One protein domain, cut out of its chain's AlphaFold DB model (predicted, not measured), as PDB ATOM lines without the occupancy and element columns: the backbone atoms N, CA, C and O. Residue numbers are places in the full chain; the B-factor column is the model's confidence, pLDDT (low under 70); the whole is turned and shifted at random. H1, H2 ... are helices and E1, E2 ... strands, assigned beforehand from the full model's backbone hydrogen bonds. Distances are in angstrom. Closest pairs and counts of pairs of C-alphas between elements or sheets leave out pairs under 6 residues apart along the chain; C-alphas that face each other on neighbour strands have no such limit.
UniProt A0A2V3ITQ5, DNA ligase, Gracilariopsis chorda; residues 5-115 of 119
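Overview. This is residues 5 to 115 of the 119 residues of the protein "DNA ligase" of Gracilariopsis chorda (UniProt A0A2V3ITQ5). A strongly twisted sheet of four antiparallel strands is covered on one face by three helices, H1, H2 and H4, in two layers. H3 lies beyond the end of E3, where H5 leads into E4, and the link of residues 21 to 30 loops outward between E2 and H1. The printed part has 111 residues, with elements in the order E1 E2 H1 H2 E3 H3 H4 H5 E4, and its class is mixed, helices and strands. The sheet's order is E2, E1, E3, E4. The whole is compact, with a radius of gyration of the C-alphas of 14.6 A, yet elongated in outline, spanning 48 by 30 by 23 A.

Along the chain. E1, residues 5 to 11, begins at C-alpha 5 (-20.974, 57.627, 109.011) and is 20.3 A long; E2 is residues 14 to 20, 18.2 A. E3, residues 55 to 64, and E4, residues 104 to 114, are each 27.7 A long; E4 bends by 68 degrees at residue 109 and ends at C-alpha 114 (-22.090, 39.981, 96.654). H1, residues 31 to 37, and H2, residues 41 to 47, are each 10.0 A long. H3 is residues 66 to 75, 14.5 A; H4 is residues 83 to 92, 14.4 A; H5 is residues 100 to 103, 6.1 A.

Arrangement. E1 and E2 form a hairpin, with N 9 and O 17 at 2.8 A. E1 and E3 are antiparallel at 147 degrees, with N 8 and O 58 at 2.8 A. E3 and E4 are antiparallel at 161 degrees, with N 57 and O 112 at 2.8 A. E2, H1 H2 and E3 make a split strand-helix-strand unit, two strands running the same way with E1 between them in the sheet; its crossover is left-handed. H1 is on the sheet; the closest C-alphas of E2 and H1, those of Ala 18 and Thr 31, are 4.5 A apart. H2 is over E1 at a height of 7.7 A, across the strands at 73 degrees on the local plane. H4, at 7.5 A, is only just over E3, with 3 of its C-alphas on that strand. H3 only grazes the sheet, with residues 68 to 72. H3 and H4 only just touch, with 3 pairs of C-alphas within 8 A, closest at Leu 69 and Pro 83, 6.7 A. Every O i to N i+4 pair is within hydrogen-bond range in H1, H2, H3 and H4; H5 is too short for one.

Size, cuts and confidence. The C-alphas farthest apart, those of Glu 77 and Arg 115, are 48.4 A apart. The printed part has no cut, and no link is long. Mean pLDDT of the printed part is 73.7; residues 22 to 27, 42 to 52, 69 to 83 and 92 to 102 are under 70.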
ATOM      1  N   ALA A   5     -20.639  58.774 109.844       88.81
ATOM      2  CA  ALA A   5     -20.974  57.627 109.011       88.81
ATOM      3  C   ALA A   5     -19.810  57.293 108.061       88.81
ATOM      4  O   ALA A   5     -19.274  58.178 107.387       88.81
ATOM      5  N   LEU A   6     -19.456  56.011 108.006       89.12
ATOM      6  CA  LEU A   6     -18.353  55.464 107.224       89.12
ATOM      7  C   LEU A   6     -18.819  54.199 106.504       89.12
ATOM      8  O   LEU A   6     -19.521  53.358 107.069       89.12
ATOM      9  N   SER A   7     -18.419  54.081 105.244       90.94
ATOM     10  CA  SER A   7     -18.624  52.889 104.424       90.94
ATOM     11  C   SER A   7     -17.271  52.244 104.161       90.94
ATOM     12  O   SER A   7     -16.344  52.944 103.760       90.94
ATOM     13  N   LEU A   8     -17.166  50.939 104.380       90.88
ATOM     14  CA  LEU A   8     -15.989  50.127 104.095       90.88
ATOM     15  C   LEU A   8     -16.332  49.141 102.981       90.88
ATOM     16  O   LEU A   8     -17.351  48.454 103.050       90.88
ATOM     17  N   GLU A   9     -15.481  49.071 101.972       90.75
ATOM     18  CA  GLU A   9     -15.577  48.122 100.873       90.75
ATOM     19  C   GLU A   9     -14.389  47.173 100.973       90.75
ATOM     20  O   GLU A   9     -13.234  47.607 101.058       90.75
ATOM     21  N   TYR A  10     -14.687  45.882 100.971       87.94
ATOM     22  CA  TYR A  10     -13.702  44.821 100.972       87.94
ATOM     23  C   TYR A  10     -13.840  44.000  99.702       87.94
ATOM     24  O   TYR A  10     -14.950  43.622  99.319       87.94
ATOM     25  N   GLN A  11     -12.702  43.690  99.095       87.31
ATOM     26  CA  GLN A  11     -12.600  42.756  97.990       87.31
ATOM     27  C   GLN A  11     -11.629  41.651  98.376       87.31
ATOM     28  O   GLN A  11     -10.519  41.939  98.812       87.31
ATOM     29  N   SER A  12     -12.046  40.392  98.240       82.44
ATOM     30  CA  SER A  12     -11.211  39.236  98.593       82.44
ATOM     31  C   SER A  12     -10.592  39.363  99.995       82.44
ATOM     32  O   SER A  12      -9.425  39.053 100.201       82.44
ATOM     33  N   GLN A  13     -11.400  39.810 100.963       80.38
ATOM     34  CA  GLN A  13     -11.018  40.022 102.372       80.38
ATOM     35  C   GLN A  13     -10.048  41.183 102.637       80.38
ATOM     36  O   GLN A  13      -9.692  41.440 103.785       80.38
ATOM     37  N   GLU A  14      -9.676  41.946 101.612       84.75
ATOM     38  CA  GLU A  14      -8.820  43.119 101.747       84.75
ATOM     39  C   GLU A  14      -9.634  44.406 101.653       84.75
ATOM     40  O   GLU A  14     -10.508  44.548 100.795       84.75
ATOM     41  N   LEU A  15      -9.346  45.371 102.533       88.50
ATOM     42  CA  LEU A  15      -9.959  46.697 102.464       88.50
ATOM     43  C   LEU A  15      -9.501  47.381 101.175       88.50
ATOM     44  O   LEU A  15      -8.327  47.747 101.049       88.50
ATOM     45  N   CYS A  16     -10.426  47.601 100.248       89.94
ATOM     46  CA  CYS A  16     -10.148  48.268  98.982       89.94
ATOM     47  C   CYS A  16     -10.565  49.742  98.995       89.94
ATOM     48  O   CYS A  16      -9.875  50.550  98.372       89.94
ATOM     49  N   ARG A  17     -11.612  50.115  99.745       90.50
ATOM     50  CA  ARG A  17     -12.056  51.513  99.850       90.50
ATOM     51  C   ARG A  17     -12.732  51.828 101.186       90.50
ATOM     52  O   ARG A  17     -13.480  51.011 101.715       90.50
ATOM     53  N   ALA A  18     -12.518  53.038 101.702       90.38
ATOM     54  CA  ALA A  18     -13.248  53.587 102.839       90.38
ATOM     55  C   ALA A  18     -13.715  55.025 102.566       90.38
ATOM     56  O   ALA A  18     -12.905  55.893 102.244       90.38
ATOM     57  N   LEU A  19     -15.015  55.281 102.722       89.62
ATOM     58  CA  LEU A  19     -15.643  56.568 102.405       89.62
ATOM     59  C   LEU A  19     -16.436  57.125 103.585       89.62
ATOM     60  O   LEU A  19     -17.384  56.489 104.060       89.62
ATOM     61  N   THR A  20     -16.117  58.346 104.014       86.94
ATOM     62  CA  THR A  20     -16.987  59.082 104.940       86.94
ATOM     63  C   THR A  20     -18.245  59.561 104.222       86.94
ATOM     64  O   THR A  20     -18.258  59.815 103.017       86.94
ATOM     65  N   ARG A  21     -19.348  59.720 104.953       74.06
ATOM     66  CA  ARG A  21     -20.538  60.373 104.405       74.06
ATOM     67  C   ARG A  21     -20.352  61.893 104.459       74.06
ATOM     68  O   ARG A  21     -20.652  62.516 105.474       74.06
ATOM     69  N   GLY A  22     -19.891  62.484 103.359       65.44
ATOM     70  CA  GLY A  22     -19.924  63.936 103.153       65.44
ATOM     71  C   GLY A  22     -21.342  64.451 102.851       65.44
ATOM     72  O   GLY A  22     -22.342  63.896 103.308       65.44
ATOM     73  N   THR A  23     -21.471  65.492 102.026       51.41
ATOM     74  CA  THR A  23     -22.743  66.187 101.696       51.41
ATOM     75  C   THR A  23     -23.746  65.370 100.855       51.41
ATOM     76  O   THR A  23     -24.663  65.922 100.252       51.41
ATOM     77  N   GLY A  24     -23.598  64.043 100.789       46.88
ATOM     78  CA  GLY A  24     -24.470  63.138 100.032       46.88
ATOM     79  C   GLY A  24     -24.120  62.988  98.545       46.88
ATOM     80  O   GLY A  24     -24.696  62.127  97.890       46.88
ATOM     81  N   ARG A  25     -23.166  63.774  98.014       44.12
ATOM     82  CA  ARG A  25     -22.651  63.658  96.628       44.12
ATOM     83  C   ARG A  25     -21.174  63.269  96.525       44.12
ATOM     84  O   ARG A  25     -20.799  62.676  95.525       44.12
ATOM     85  N   HIS A  26     -20.363  63.601  97.527       50.12
ATOM     86  CA  HIS A  26     -18.952  63.225  97.628       50.12
ATOM     87  C   HIS A  26     -18.679  62.826  99.079       50.12
ATOM     88  O   HIS A  26     -19.022  63.577  99.994       50.12
ATOM     89  N   GLY A  27     -18.153  61.622  99.276       68.44
ATOM     90  CA  GLY A  27     -17.523  61.200 100.522       68.44
ATOM     91  C   GLY A  27     -16.016  61.330 100.382       68.44
ATOM     92  O   GLY A  27     -15.510  61.130  99.275       68.44
ATOM     93  N   ASP A  28     -15.315  61.675 101.459       83.12
ATOM     94  CA  ASP A  28     -13.855  61.719 101.417       83.12
ATOM     95  C   ASP A  28     -13.315  60.290 101.438       83.12
ATOM     96  O   ASP A  28     -13.737  59.467 102.261       83.12
ATOM     97  N   ASP A  29     -12.399  59.998 100.514       87.25
ATOM     98  CA  ASP A  29     -11.650  58.749 100.515       87.25
ATOM     99  C   ASP A  29     -10.617  58.797 101.637       87.25
ATOM    100  O   ASP A  29      -9.639  59.545 101.588       87.25
ATOM    101  N   ILE A  30     -10.885  58.013 102.678       85.06
ATOM    102  CA  ILE A  30     -10.050  57.900 103.871       85.06
ATOM    103  C   ILE A  30      -9.446  56.499 103.989       85.06
ATOM    104  O   ILE A  30      -9.108  56.062 105.088       85.06
ATOM    105  N   THR A  31      -9.320  55.773 102.875       87.62
ATOM    106  CA  THR A  31      -8.866  54.374 102.874       87.62
ATOM    107  C   THR A  31      -7.532  54.201 103.596       87.62
ATOM    108  O   THR A  31      -7.406  53.321 104.448       87.62
ATOM    109  N   ASP A  32      -6.564  55.078 103.337       84.94
ATOM    110  CA  ASP A  32      -5.248  55.005 103.981       84.94
ATOM    111  C   ASP A  32      -5.327  55.298 105.483       84.94
ATOM    112  O   ASP A  32      -4.714  54.593 106.283       84.94
ATOM    113  N   HIS A  33      -6.185  56.237 105.896       82.06
ATOM    114  CA  HIS A  33      -6.449  56.503 107.311       82.06
ATOM    115  C   HIS A  33      -6.996  55.256 108.013       82.06
ATOM    116  O   HIS A  33      -6.537  54.894 109.098       82.06
ATOM    117  N   VAL A  34      -7.967  54.573 107.401       84.19
ATOM    118  CA  VAL A  34      -8.553  53.345 107.958       84.19
ATOM    119  C   VAL A  34      -7.502  52.233 108.048       84.19
ATOM    120  O   VAL A  34      -7.409  51.573 109.085       84.19
ATOM    121  N   ARG A  35      -6.651  52.074 107.024       83.44
ATOM    122  CA  ARG A  35      -5.551  51.092 107.036       83.44
ATOM    123  C   ARG A  35      -4.541  51.369 108.148       83.44
ATOM    124  O   ARG A  35      -4.201  50.458 108.901       83.44
ATOM    125  N   GLU A  36      -4.084  52.610 108.279       80.50
ATOM    126  CA  GLU A  36      -3.069  52.992 109.268       80.50
ATOM    127  C   GLU A  36      -3.596  52.948 110.705       80.50
ATOM    128  O   GLU A  36      -2.928  52.424 111.600       80.50
ATOM    129  N   SER A  37      -4.818  53.441 110.931       76.25
ATOM    130  CA  SER A  37      -5.483  53.366 112.240       76.25
ATOM    131  C   SER A  37      -5.881  51.938 112.626       76.25
ATOM    132  O   SER A  37      -6.184  51.685 113.791       76.25
ATOM    133  N   ARG A  38      -5.863  50.998 111.666       77.62
ATOM    134  CA  ARG A  38      -6.400  49.631 111.789       77.62
ATOM    135  C   ARG A  38      -7.877  49.607 112.191       77.62
ATOM    136  O   ARG A  38      -8.368  48.607 112.718       77.62
ATOM    137  N   MET A  39      -8.585  50.704 111.945       78.00
ATOM    138  CA  MET A  39     -10.007  50.820 112.216       78.00
ATOM    139  C   MET A  39     -10.782  49.852 111.314       78.00
ATOM    140  O   MET A  39     -10.442  49.654 110.151       78.00
ATOM    141  N   GLY A  40     -11.820  49.211 111.852       71.12
ATOM    142  CA  GLY A  40     -12.619  48.241 111.099       71.12
ATOM    143  C   GLY A  40     -11.958  46.870 110.914       71.12
ATOM    144  O   GLY A  40     -12.588  45.984 110.352       71.12
ATOM    145  N   ARG A  41     -10.746  46.637 111.440       71.75
ATOM    146  CA  ARG A  41     -10.096  45.315 111.396       71.75
ATOM    147  C   ARG A  41     -10.928  44.214 112.062       71.75
ATOM    148  O   ARG A  41     -10.976  43.103 111.554       71.75
ATOM    149  N   GLU A  42     -11.642  44.539 113.139       68.56
ATOM    150  CA  GLU A  42     -12.555  43.603 113.813       68.56
ATOM    151  C   GLU A  42     -13.687  43.121 112.896       68.56
ATOM    152  O   GLU A  42     -14.164  42.000 113.041       68.56
ATOM    153  N   VAL A  43     -14.097  43.934 111.916       69.94
ATOM    154  CA  VAL A  43     -15.069  43.532 110.890       69.94
ATOM    155  C   VAL A  43     -14.475  42.429 110.024       69.94
ATOM    156  O   VAL A  43     -15.169  41.472 109.697       69.94
ATOM    157  N   VAL A  44     -13.185  42.529 109.694       66.94
ATOM    158  CA  VAL A  44     -12.497  41.502 108.915       66.94
ATOM    159  C   VAL A  44     -12.368  40.208 109.728       66.94
ATOM    160  O   VAL A  44     -12.817  39.144 109.313       66.94
ATOM    161  N   ASP A  45     -11.852  40.304 110.949       65.75
ATOM    162  CA  ASP A  45     -11.604  39.121 111.781       65.75
ATOM    163  C   ASP A  45     -12.905  38.382 112.183       65.75
ATOM    164  O   ASP A  45     -12.884  37.174 112.407       65.75
ATOM    165  N   SER A  46     -14.047  39.082 112.256       61.56
ATOM    166  CA  SER A  46     -15.350  38.495 112.625       61.56
ATOM    167  C   SER A  46     -16.198  38.010 111.448       61.56
ATOM    168  O   SER A  46     -17.085  37.179 111.648       61.56
ATOM    169  N   THR A  47     -15.952  38.518 110.236       59.81
ATOM    170  CA  THR A  47     -16.815  38.241 109.077       59.81
ATOM    171  C   THR A  47     -16.210  37.196 108.145       59.81
ATOM    172  O   THR A  47     -16.963  36.408 107.583       59.81
ATOM    173  N   PHE A  48     -14.882  37.149 107.980       63.50
ATOM    174  CA  PHE A  48     -14.235  36.380 106.911       63.50
ATOM    175  C   PHE A  48     -13.892  34.928 107.286       63.50
ATOM    176  O   PHE A  48     -12.760  34.581 107.602       63.50
ATOM    177  N   ASP A  49     -14.891  34.053 107.176       65.12
ATOM    178  CA  ASP A  49     -14.701  32.620 106.906       65.12
ATOM    179  C   ASP A  49     -14.431  32.403 105.395       65.12
ATOM    180  O   ASP A  49     -14.798  33.218 104.549       65.12
ATOM    181  N   SER A  50     -13.805  31.280 105.034       60.00
ATOM    182  CA  SER A  50     -13.711  30.724 103.673       60.00
ATOM    183  C   SER A  50     -14.999  30.761 102.820       60.00
ATOM    184  O   SER A  50     -14.918  30.614 101.602       60.00
ATOM    185  N   SER A  51     -16.179  30.981 103.412       65.94
ATOM    186  CA  SER A  51     -17.460  31.145 102.710       65.94
ATOM    187  C   SER A  51     -17.796  32.579 102.257       65.94
ATOM    188  O   SER A  51     -18.806  32.772 101.553       65.94
ATOM    189  N   VAL A  52     -16.987  33.582 102.629       67.00
ATOM    190  CA  VAL A  52     -17.312  34.994 102.394       67.00
ATOM    191  C   VAL A  52     -17.247  35.386 100.915       67.00
ATOM    192  O   VAL A  52     -16.299  35.025 100.222       67.00
ATOM    193  N   PRO A  53     -18.258  36.124 100.410       70.62
ATOM    194  CA  PRO A  53     -18.285  36.593  99.028       70.62
ATOM    195  C   PRO A  53     -17.115  37.503  98.639       70.62
ATOM    196  O   PRO A  53     -16.566  38.212  99.478       70.62
ATOM    197  N   ASP A  54     -16.807  37.539  97.338       81.88
ATOM    198  CA  ASP A  54     -15.704  38.338  96.782       81.88
ATOM    199  C   ASP A  54     -15.792  39.823  97.127       81.88
ATOM    200  O   ASP A  54     -14.757  40.474  97.218       81.88
ATOM    201  N   PHE A  55     -17.005  40.347  97.329       86.31
ATOM    202  CA  PHE A  55     -17.243  41.735  97.703       86.31
ATOM    203  C   PHE A  55     -18.111  41.835  98.952       86.31
ATOM    204  O   PHE A  55     -19.216  41.280  99.004       86.31
ATOM    205  N   VAL A  56     -17.640  42.615  99.924       87.75
ATOM    206  CA  VAL A  56     -18.364  42.938 101.154       87.75
ATOM    207  C   VAL A  56     -18.397  44.451 101.330       87.75
ATOM    208  O   VAL A  56     -17.366  45.114 101.348       87.75
ATOM    209  N   PHE A  57     -19.597  44.990 101.495       89.25
ATOM    210  CA  PHE A  57     -19.853  46.392 101.783       89.25
ATOM    211  C   PHE A  57     -20.374  46.499 103.207       89.25
ATOM    212  O   PHE A  57     -21.409  45.922 103.533       89.25
ATOM    213  N   VAL A  58     -19.680  47.245 104.056       89.94
ATOM    214  CA  VAL A  58     -20.055  47.433 105.458       89.94
ATOM    215  C   VAL A  58     -20.309  48.901 105.710       89.94
ATOM    216  O   VAL A  58     -19.480  49.756 105.406       89.94
ATOM    217  N   ARG A  59     -21.467  49.203 106.282       90.62
ATOM    218  CA  ARG A  59     -21.821  50.539 106.742       90.62
ATOM    219  C   ARG A  59     -21.827  50.564 108.254       90.62
ATOM    220  O   ARG A  59     -22.329  49.661 108.929       90.62
ATOM    221  N   GLY A  60     -21.255  51.633 108.770       90.00
ATOM    222  CA  GLY A  60     -21.131  51.840 110.190       90.00
ATOM    223  C   GLY A  60     -20.912  53.298 110.518       90.00
ATOM    224  O   GLY A  60     -21.014  54.197 109.677       90.00
ATOM    225  N   GLU A  61     -20.601  53.518 111.779       89.00
ATOM    226  CA  GLU A  61     -20.352  54.834 112.321       89.00
ATOM    227  C   GLU A  61     -19.022  54.835 113.062       89.00
ATOM    228  O   GLU A  61     -18.722  53.928 113.837       89.00
ATOM    229  N   VAL A  62     -18.218  55.858 112.800       85.69
ATOM    230  CA  VAL A  62     -16.997  56.124 113.544       85.69
ATOM    231  C   VAL A  62     -17.347  56.983 114.740       85.69
ATOM    232  O   VAL A  62     -17.874  58.088 114.597       85.69
ATOM    233  N   CYS A  63     -17.020  56.489 115.921       82.94
ATOM    234  CA  CYS A  63     -17.184  57.211 117.168       82.94
ATOM    235  C   CYS A  63     -15.897  57.168 117.986       82.94
ATOM    236  O   CYS A  63     -15.094  56.240 117.880       82.94
ATOM    237  N   ILE A  64     -15.742  58.167 118.845       77.31
ATOM    238  CA  ILE A  64     -14.755  58.166 119.919       77.31
ATOM    239  C   ILE A  64     -15.484  57.879 121.230       77.31
ATOM    240  O   ILE A  64     -16.620  58.326 121.423       77.31
ATOM    241  N   THR A  65     -14.866  57.109 122.123       74.75
ATOM    242  CA  THR A  65     -15.450  56.916 123.453       74.75
ATOM    243  C   THR A  65     -15.300  58.165 124.298       74.75
ATOM    244  O   THR A  65     -14.491  59.042 124.005       74.75
ATOM    245  N   LYS A  66     -16.098  58.266 125.361       71.06
ATOM    246  CA  LYS A  66     -15.998  59.396 126.282       71.06
ATOM    247  C   LYS A  66     -14.643  59.420 127.001       71.06
ATOM    248  O   LYS A  66     -14.069  60.489 127.139       71.06
ATOM    249  N   GLU A  67     -14.134  58.247 127.378       70.19
ATOM    250  CA  GLU A  67     -12.807  58.074 127.984       70.19
ATOM    251  C   GLU A  67     -11.700  58.557 127.037       70.19
ATOM    252  O   GLU A  67     -10.903  59.420 127.394       70.19
ATOM    253  N   ASP A  68     -11.720  58.094 125.784       71.50
ATOM    254  CA  ASP A  68     -10.754  58.519 124.766       71.50
ATOM    255  C   ASP A  68     -10.868  60.011 124.424       71.50
ATOM    256  O   ASP A  68      -9.870  60.663 124.120       71.50
ATOM    257  N   LEU A  69     -12.084  60.563 124.459       69.19
ATOM    258  CA  LEU A  69     -12.329  61.980 124.209       69.19
ATOM    259  C   LEU A  69     -11.696  62.864 125.284       69.19
ATOM    260  O   LEU A  69     -11.173  63.925 124.950       69.19
ATOM    261  N   ASP A  70     -11.762  62.460 126.551       66.56
ATOM    262  CA  ASP A  70     -11.181  63.236 127.646       66.56
ATOM    263  C   ASP A  70      -9.643  63.253 127.553       66.56
ATOM    264  O   ASP A  70      -9.041  64.315 127.699       66.56
ATOM    265  N   GLU A  71      -9.009  62.156 127.127       65.81
ATOM    266  CA  GLU A  71      -7.564  62.129 126.831       65.81
ATOM    267  C   GLU A  71      -7.188  62.948 125.579       65.81
ATOM    268  O   GLU A  71      -6.111  63.552 125.499       65.81
ATOM    269  N   VAL A  72      -8.080  63.028 124.583       63.91
ATOM    270  CA  VAL A  72      -7.898  63.951 123.452       63.91
ATOM    271  C   VAL A  72      -7.977  65.402 123.932       63.91
ATOM    272  O   VAL A  72      -7.125  66.195 123.553       63.91
ATOM    273  N   LYS A  73      -8.925  65.765 124.806       62.44
ATOM    274  CA  LYS A  73      -9.018  67.134 125.355       62.44
ATOM    275  C   LYS A  73      -7.771  67.554 126.131       62.44
ATOM    276  O   LYS A  73      -7.416  68.724 126.086       62.44
ATOM    277  N   GLU A  74      -7.110  66.634 126.830       57.31
ATOM    278  CA  GLU A  74      -5.861  66.940 127.541       57.31
ATOM    279  C   GLU A  74      -4.668  67.150 126.595       57.31
ATOM    280  O   GLU A  74      -3.720  67.852 126.940       57.31
ATOM    281  N   SER A  75      -4.714  66.581 125.385       56.84
ATOM    282  CA  SER A  75      -3.624  66.650 124.400       56.84
ATOM    283  C   SER A  75      -3.785  67.745 123.338       56.84
ATOM    284  O   SER A  75      -2.839  68.020 122.598       56.84
ATOM    285  N   VAL A  76      -4.943  68.408 123.258       55.66
ATOM    286  CA  VAL A  76      -5.174  69.571 122.386       55.66
ATOM    287  C   VAL A  76      -5.765  70.732 123.182       55.66
ATOM    288  O   VAL A  76      -6.774  70.570 123.851       55.66
ATOM    289  N   GLU A  77      -5.249  71.954 122.987       54.03
ATOM    290  CA  GLU A  77      -5.844  73.216 123.490       54.03
ATOM    291  C   GLU A  77      -7.257  73.518 122.924       54.03
ATOM    292  O   GLU A  77      -7.781  74.627 123.044       54.03
ATOM    293  N   ARG A  78      -7.907  72.548 122.273       56.47
ATOM    294  CA  ARG A  78      -9.266  72.652 121.746       56.47
ATOM    295  C   ARG A  78     -10.203  71.750 122.534       56.47
ATOM    296  O   ARG A  78     -10.165  70.530 122.426       56.47
ATOM    297  N   SER A  79     -11.128  72.376 123.257       57.75
ATOM    298  CA  SER A  79     -12.296  71.685 123.800       57.75
ATOM    299  C   SER A  79     -13.280  71.352 122.679       57.75
ATOM    300  O   SER A  79     -13.908  72.240 122.104       57.75
ATOM    301  N   TYR A  80     -13.449  70.064 122.383       63.56
ATOM    302  CA  TYR A  80     -14.524  69.595 121.512       63.56
ATOM    303  C   TYR A  80     -15.869  69.646 122.245       63.56
ATOM    304  O   TYR A  80     -16.029  69.046 123.307       63.56
ATOM    305  N   SER A  81     -16.859  70.328 121.660       63.88
ATOM    306  CA  SER A  81     -18.207  70.456 122.238       63.88
ATOM    307  C   SER A  81     -19.024  69.156 122.197       63.88
ATOM    308  O   SER A  81     -19.977  69.016 122.958       63.88
ATOM    309  N   ASN A  82     -18.681  68.214 121.309       69.56
ATOM    310  CA  ASN A  82     -19.382  66.939 121.125       69.56
ATOM    311  C   ASN A  82     -18.402  65.855 120.604       69.56
ATOM    312  O   ASN A  82     -17.615  66.166 119.702       69.56
ATOM    313  N   PRO A  83     -18.464  64.604 121.117       69.25
ATOM    314  CA  PRO A  83     -17.771  63.429 120.568       69.25
ATOM    315  C   PRO A  83     -17.776  63.304 119.035       69.25
ATOM    316  O   PRO A  83     -16.751  62.960 118.448       69.25
ATOM    317  N   ARG A  84     -18.884  63.638 118.363       74.25
ATOM    318  CA  ARG A  84     -18.991  63.611 116.899       74.25
ATOM    319  C   ARG A  84     -17.996  64.539 116.215       74.25
ATOM    320  O   ARG A  84     -17.386  64.157 115.219       74.25
ATOM    321  N   ASN A  85     -17.821  65.748 116.746       74.50
ATOM    322  CA  ASN A  85     -16.906  66.734 116.174       74.50
ATOM    323  C   ASN A  85     -15.452  66.311 116.381       74.50
ATOM    324  O   ASN A  85     -14.644  66.485 115.480       74.50
ATOM    325  N   ALA A  86     -15.141  65.702 117.527       73.44
ATOM    326  CA  ALA A  86     -13.821  65.131 117.770       73.44
ATOM    327  C   ALA A  86     -13.515  63.976 116.804       73.44
ATOM    328  O   ALA A  86     -12.425  63.924 116.244       73.44
ATOM    329  N   ALA A  87     -14.486  63.088 116.559       74.25
ATOM    330  CA  ALA A  87     -14.336  62.003 115.590       74.25
ATOM    331  C   ALA A  87     -14.158  62.533 114.155       74.25
ATOM    332  O   ALA A  87     -13.270  62.075 113.440       74.25
ATOM    333  N   ALA A  88     -14.952  63.526 113.744       75.19
ATOM    334  CA  ALA A  88     -14.830  64.157 112.429       75.19
ATOM    335  C   ALA A  88     -13.478  64.856 112.237       75.19
ATOM    336  O   ALA A  88     -12.839  64.686 111.199       75.19
ATOM    337  N   ASP A  89     -13.017  65.603 113.240       74.81
ATOM    338  CA  ASP A  89     -11.698  66.228 113.205       74.81
ATOM    339  C   ASP A  89     -10.596  65.174 113.139       74.81
ATOM    340  O   ASP A  89      -9.714  65.280 112.292       74.81
ATOM    341  N   ALA A  90     -10.639  64.148 113.991       73.69
ATOM    342  CA  ALA A  90      -9.630  63.094 114.017       73.69
ATOM    343  C   ALA A  90      -9.514  62.371 112.666       73.69
ATOM    344  O   ALA A  90      -8.398  62.122 112.222       73.69
ATOM    345  N   LEU A  91     -10.637  62.117 111.982       72.25
ATOM    346  CA  LEU A  91     -10.654  61.539 110.633       72.25
ATOM    347  C   LEU A  91     -10.040  62.468 109.572       72.25
ATOM    348  O   LEU A  91      -9.372  61.994 108.656       72.25
ATOM    349  N   ASN A  92     -10.242  63.783 109.698       69.38
ATOM    350  CA  ASN A  92      -9.743  64.783 108.748       69.38
ATOM    351  C   ASN A  92      -8.277  65.190 108.980       69.38
ATOM    352  O   ASN A  92      -7.660  65.816 108.111       69.38
ATOM    353  N   HIS A  93      -7.696  64.864 110.137       65.81
ATOM    354  CA  HIS A  93      -6.291  65.156 110.404       65.81
ATOM    355  C   HIS A  93      -5.390  64.224 109.586       65.81
ATOM    356  O   HIS A  93      -5.334  63.017 109.801       65.81
ATOM    357  N   LYS A  94      -4.630  64.822 108.663       51.66
ATOM    358  CA  LYS A  94      -3.702  64.121 107.761       51.66
ATOM    359  C   LYS A  94      -2.487  63.499 108.466       51.66
ATOM    360  O   LYS A  94      -1.832  62.646 107.882       51.66
ATOM    361  N   ASN A  95      -2.179  63.908 109.700       51.91
ATOM    362  CA  ASN A  95      -1.067  63.359 110.481       51.91
ATOM    363  C   ASN A  95      -1.547  62.233 111.404       51.91
ATOM    364  O   ASN A  95      -1.856  62.439 112.577       51.91
ATOM    365  N   LEU A  96      -1.562  61.020 110.857       51.75
ATOM    366  CA  LEU A  96      -1.858  59.768 111.563       51.75
ATOM    367  C   LEU A  96      -0.826  59.432 112.661       51.75
ATOM    368  O   LEU A  96      -1.124  58.700 113.608       51.75
ATOM    369  N   SER A  97       0.367  60.032 112.584       49.53
ATOM    370  CA  SER A  97       1.486  59.845 113.513       49.53
ATOM    371  C   SER A  97       1.250  60.396 114.923       49.53
ATOM    372  O   SER A  97       1.943  59.985 115.849       49.53
ATOM    373  N   GLU A  98       0.269  61.284 115.125       52.84
ATOM    374  CA  GLU A  98      -0.039  61.854 116.450       52.84
ATOM    375  C   GLU A  98      -0.891  60.923 117.336       52.84
ATOM    376  O   GLU A  98      -1.332  61.314 118.412       52.84
ATOM    377  N   GLY A  99      -1.167  59.687 116.907       50.75
ATOM    378  CA  GLY A  99      -1.892  58.699 117.719       50.75
ATOM    379  C   GLY A  99      -3.401  58.946 117.848       50.75
ATOM    380  O   GLY A  99      -4.108  58.089 118.375       50.75
ATOM    381  N   LYS A 100      -3.918  60.053 117.303       54.03
ATOM    382  CA  LYS A 100      -5.348  60.415 117.315       54.03
ATOM    383  C   LYS A 100      -6.232  59.391 116.592       54.03
ATOM    384  O   LYS A 100      -7.341  59.122 117.041       54.03
ATOM    385  N   GLY A 101      -5.720  58.752 115.534       55.50
ATOM    386  CA  GLY A 101      -6.445  57.710 114.797       55.50
ATOM    387  C   GLY A 101      -6.633  56.396 115.571       55.50
ATOM    388  O   GLY A 101      -7.596  55.682 115.322       55.50
ATOM    389  N   LYS A 102      -5.775  56.084 116.558       58.62
ATOM    390  CA  LYS A 102      -5.832  54.812 117.316       58.62
ATOM    391  C   LYS A 102      -7.010  54.715 118.290       58.62
ATOM    392  O   LYS A 102      -7.251  53.648 118.842       58.62
ATOM    393  N   ARG A 103      -7.713  55.824 118.521       71.19
ATOM    394  CA  ARG A 103      -8.829  55.929 119.473       71.19
ATOM    395  C   ARG A 103     -10.199  55.946 118.801       71.19
ATOM    396  O   ARG A 103     -11.227  56.039 119.468       71.19
ATOM    397  N   LEU A 104     -10.219  55.889 117.472       76.81
ATOM    398  CA  LEU A 104     -11.450  55.818 116.705       76.81
ATOM    399  C   LEU A 104     -11.951  54.378 116.684       76.81
ATOM    400  O   LEU A 104     -11.208  53.449 116.368       76.81
ATOM    401  N   ARG A 105     -13.230  54.198 117.011       81.75
ATOM    402  CA  ARG A 105     -13.914  52.912 116.897       81.75
ATOM    403  C   ARG A 105     -14.902  52.968 115.752       81.75
ATOM    404  O   ARG A 105     -15.651  53.934 115.628       81.75
ATOM    405  N   PHE A 106     -14.922  51.910 114.952       86.25
ATOM    406  CA  PHE A 106     -15.928  51.708 113.922       86.25
ATOM    407  C   PHE A 106     -16.978  50.731 114.429       86.25
ATOM    408  O   PHE A 106     -16.646  49.606 114.796       86.25
ATOM    409  N   ILE A 107     -18.237  51.157 114.430       87.31
ATOM    410  CA  ILE A 107     -19.357  50.313 114.827       87.31
ATOM    411  C   ILE A 107     -20.208  50.024 113.597       87.31
ATOM    412  O   ILE A 107     -20.879  50.912 113.066       87.31
ATOM    413  N   ALA A 108     -20.152  48.776 113.134       88.88
ATOM    414  CA  ALA A 108     -20.937  48.297 112.006       88.88
ATOM    415  C   ALA A 108     -22.408  48.110 112.406       88.88
ATOM    416  O   ALA A 108     -22.702  47.586 113.479       88.88
ATOM    417  N   TYR A 109     -23.329  48.511 111.529       88.31
ATOM    418  CA  TYR A 109     -24.770  48.298 111.724       88.31
ATOM    419  C   TYR A 109     -25.471  47.703 110.495       88.31
ATOM    420  O   TYR A 109     -26.601  47.234 110.605       88.31
ATOM    421  N   GLU A 110     -24.833  47.718 109.323       88.12
ATOM    422  CA  GLU A 110     -25.369  47.140 108.091       88.12
ATOM    423  C   GLU A 110     -24.223  46.536 107.271       88.12
ATOM    424  O   GLU A 110     -23.155  47.134 107.140       88.12
ATOM    425  N   SER A 111     -24.453  45.362 106.687       87.50
ATOM    426  CA  SER A 111     -23.522  44.716 105.761       87.50
ATOM    427  C   SER A 111     -24.266  44.144 104.561       87.50
ATOM    428  O   SER A 111     -25.332  43.548 104.712       87.50
ATOM    429  N   GLN A 112     -23.682  44.277 103.376       87.12
ATOM    430  CA  GLN A 112     -24.166  43.686 102.133       87.12
ATOM    431  C   GLN A 112     -23.019  42.918 101.483       87.12
ATOM    432  O   GLN A 112     -21.912  43.439 101.371       87.12
ATOM    433  N   CYS A 113     -23.276  41.697 101.025       84.00
ATOM    434  CA  CYS A 113     -22.258  40.877 100.374       84.00
ATOM    435  C   CYS A 113     -22.726  40.466  98.979       84.00
ATOM    436  O   CYS A 113     -23.892  40.117  98.786       84.00
ATOM    437  N   SER A 114     -21.815  40.464  98.008       81.12
ATOM    438  CA  SER A 114     -22.090  39.981  96.654       81.12
ATOM    439  C   SER A 114     -20.987  39.037  96.195       81.12
ATOM    440  O   SER A 114     -19.805  39.314  96.393       81.12
ATOM    441  N   ARG A 115     -21.376  37.906  95.599       72.38
ATOM    442  CA  ARG A 115     -20.438  36.997  94.930       72.38
ATOM    443  C   ARG A 115     -20.252  37.457  93.494       72.38
ATOM    444  O   ARG A 115     -21.240  37.855  92.866       72.38
TER     445      ARG A 115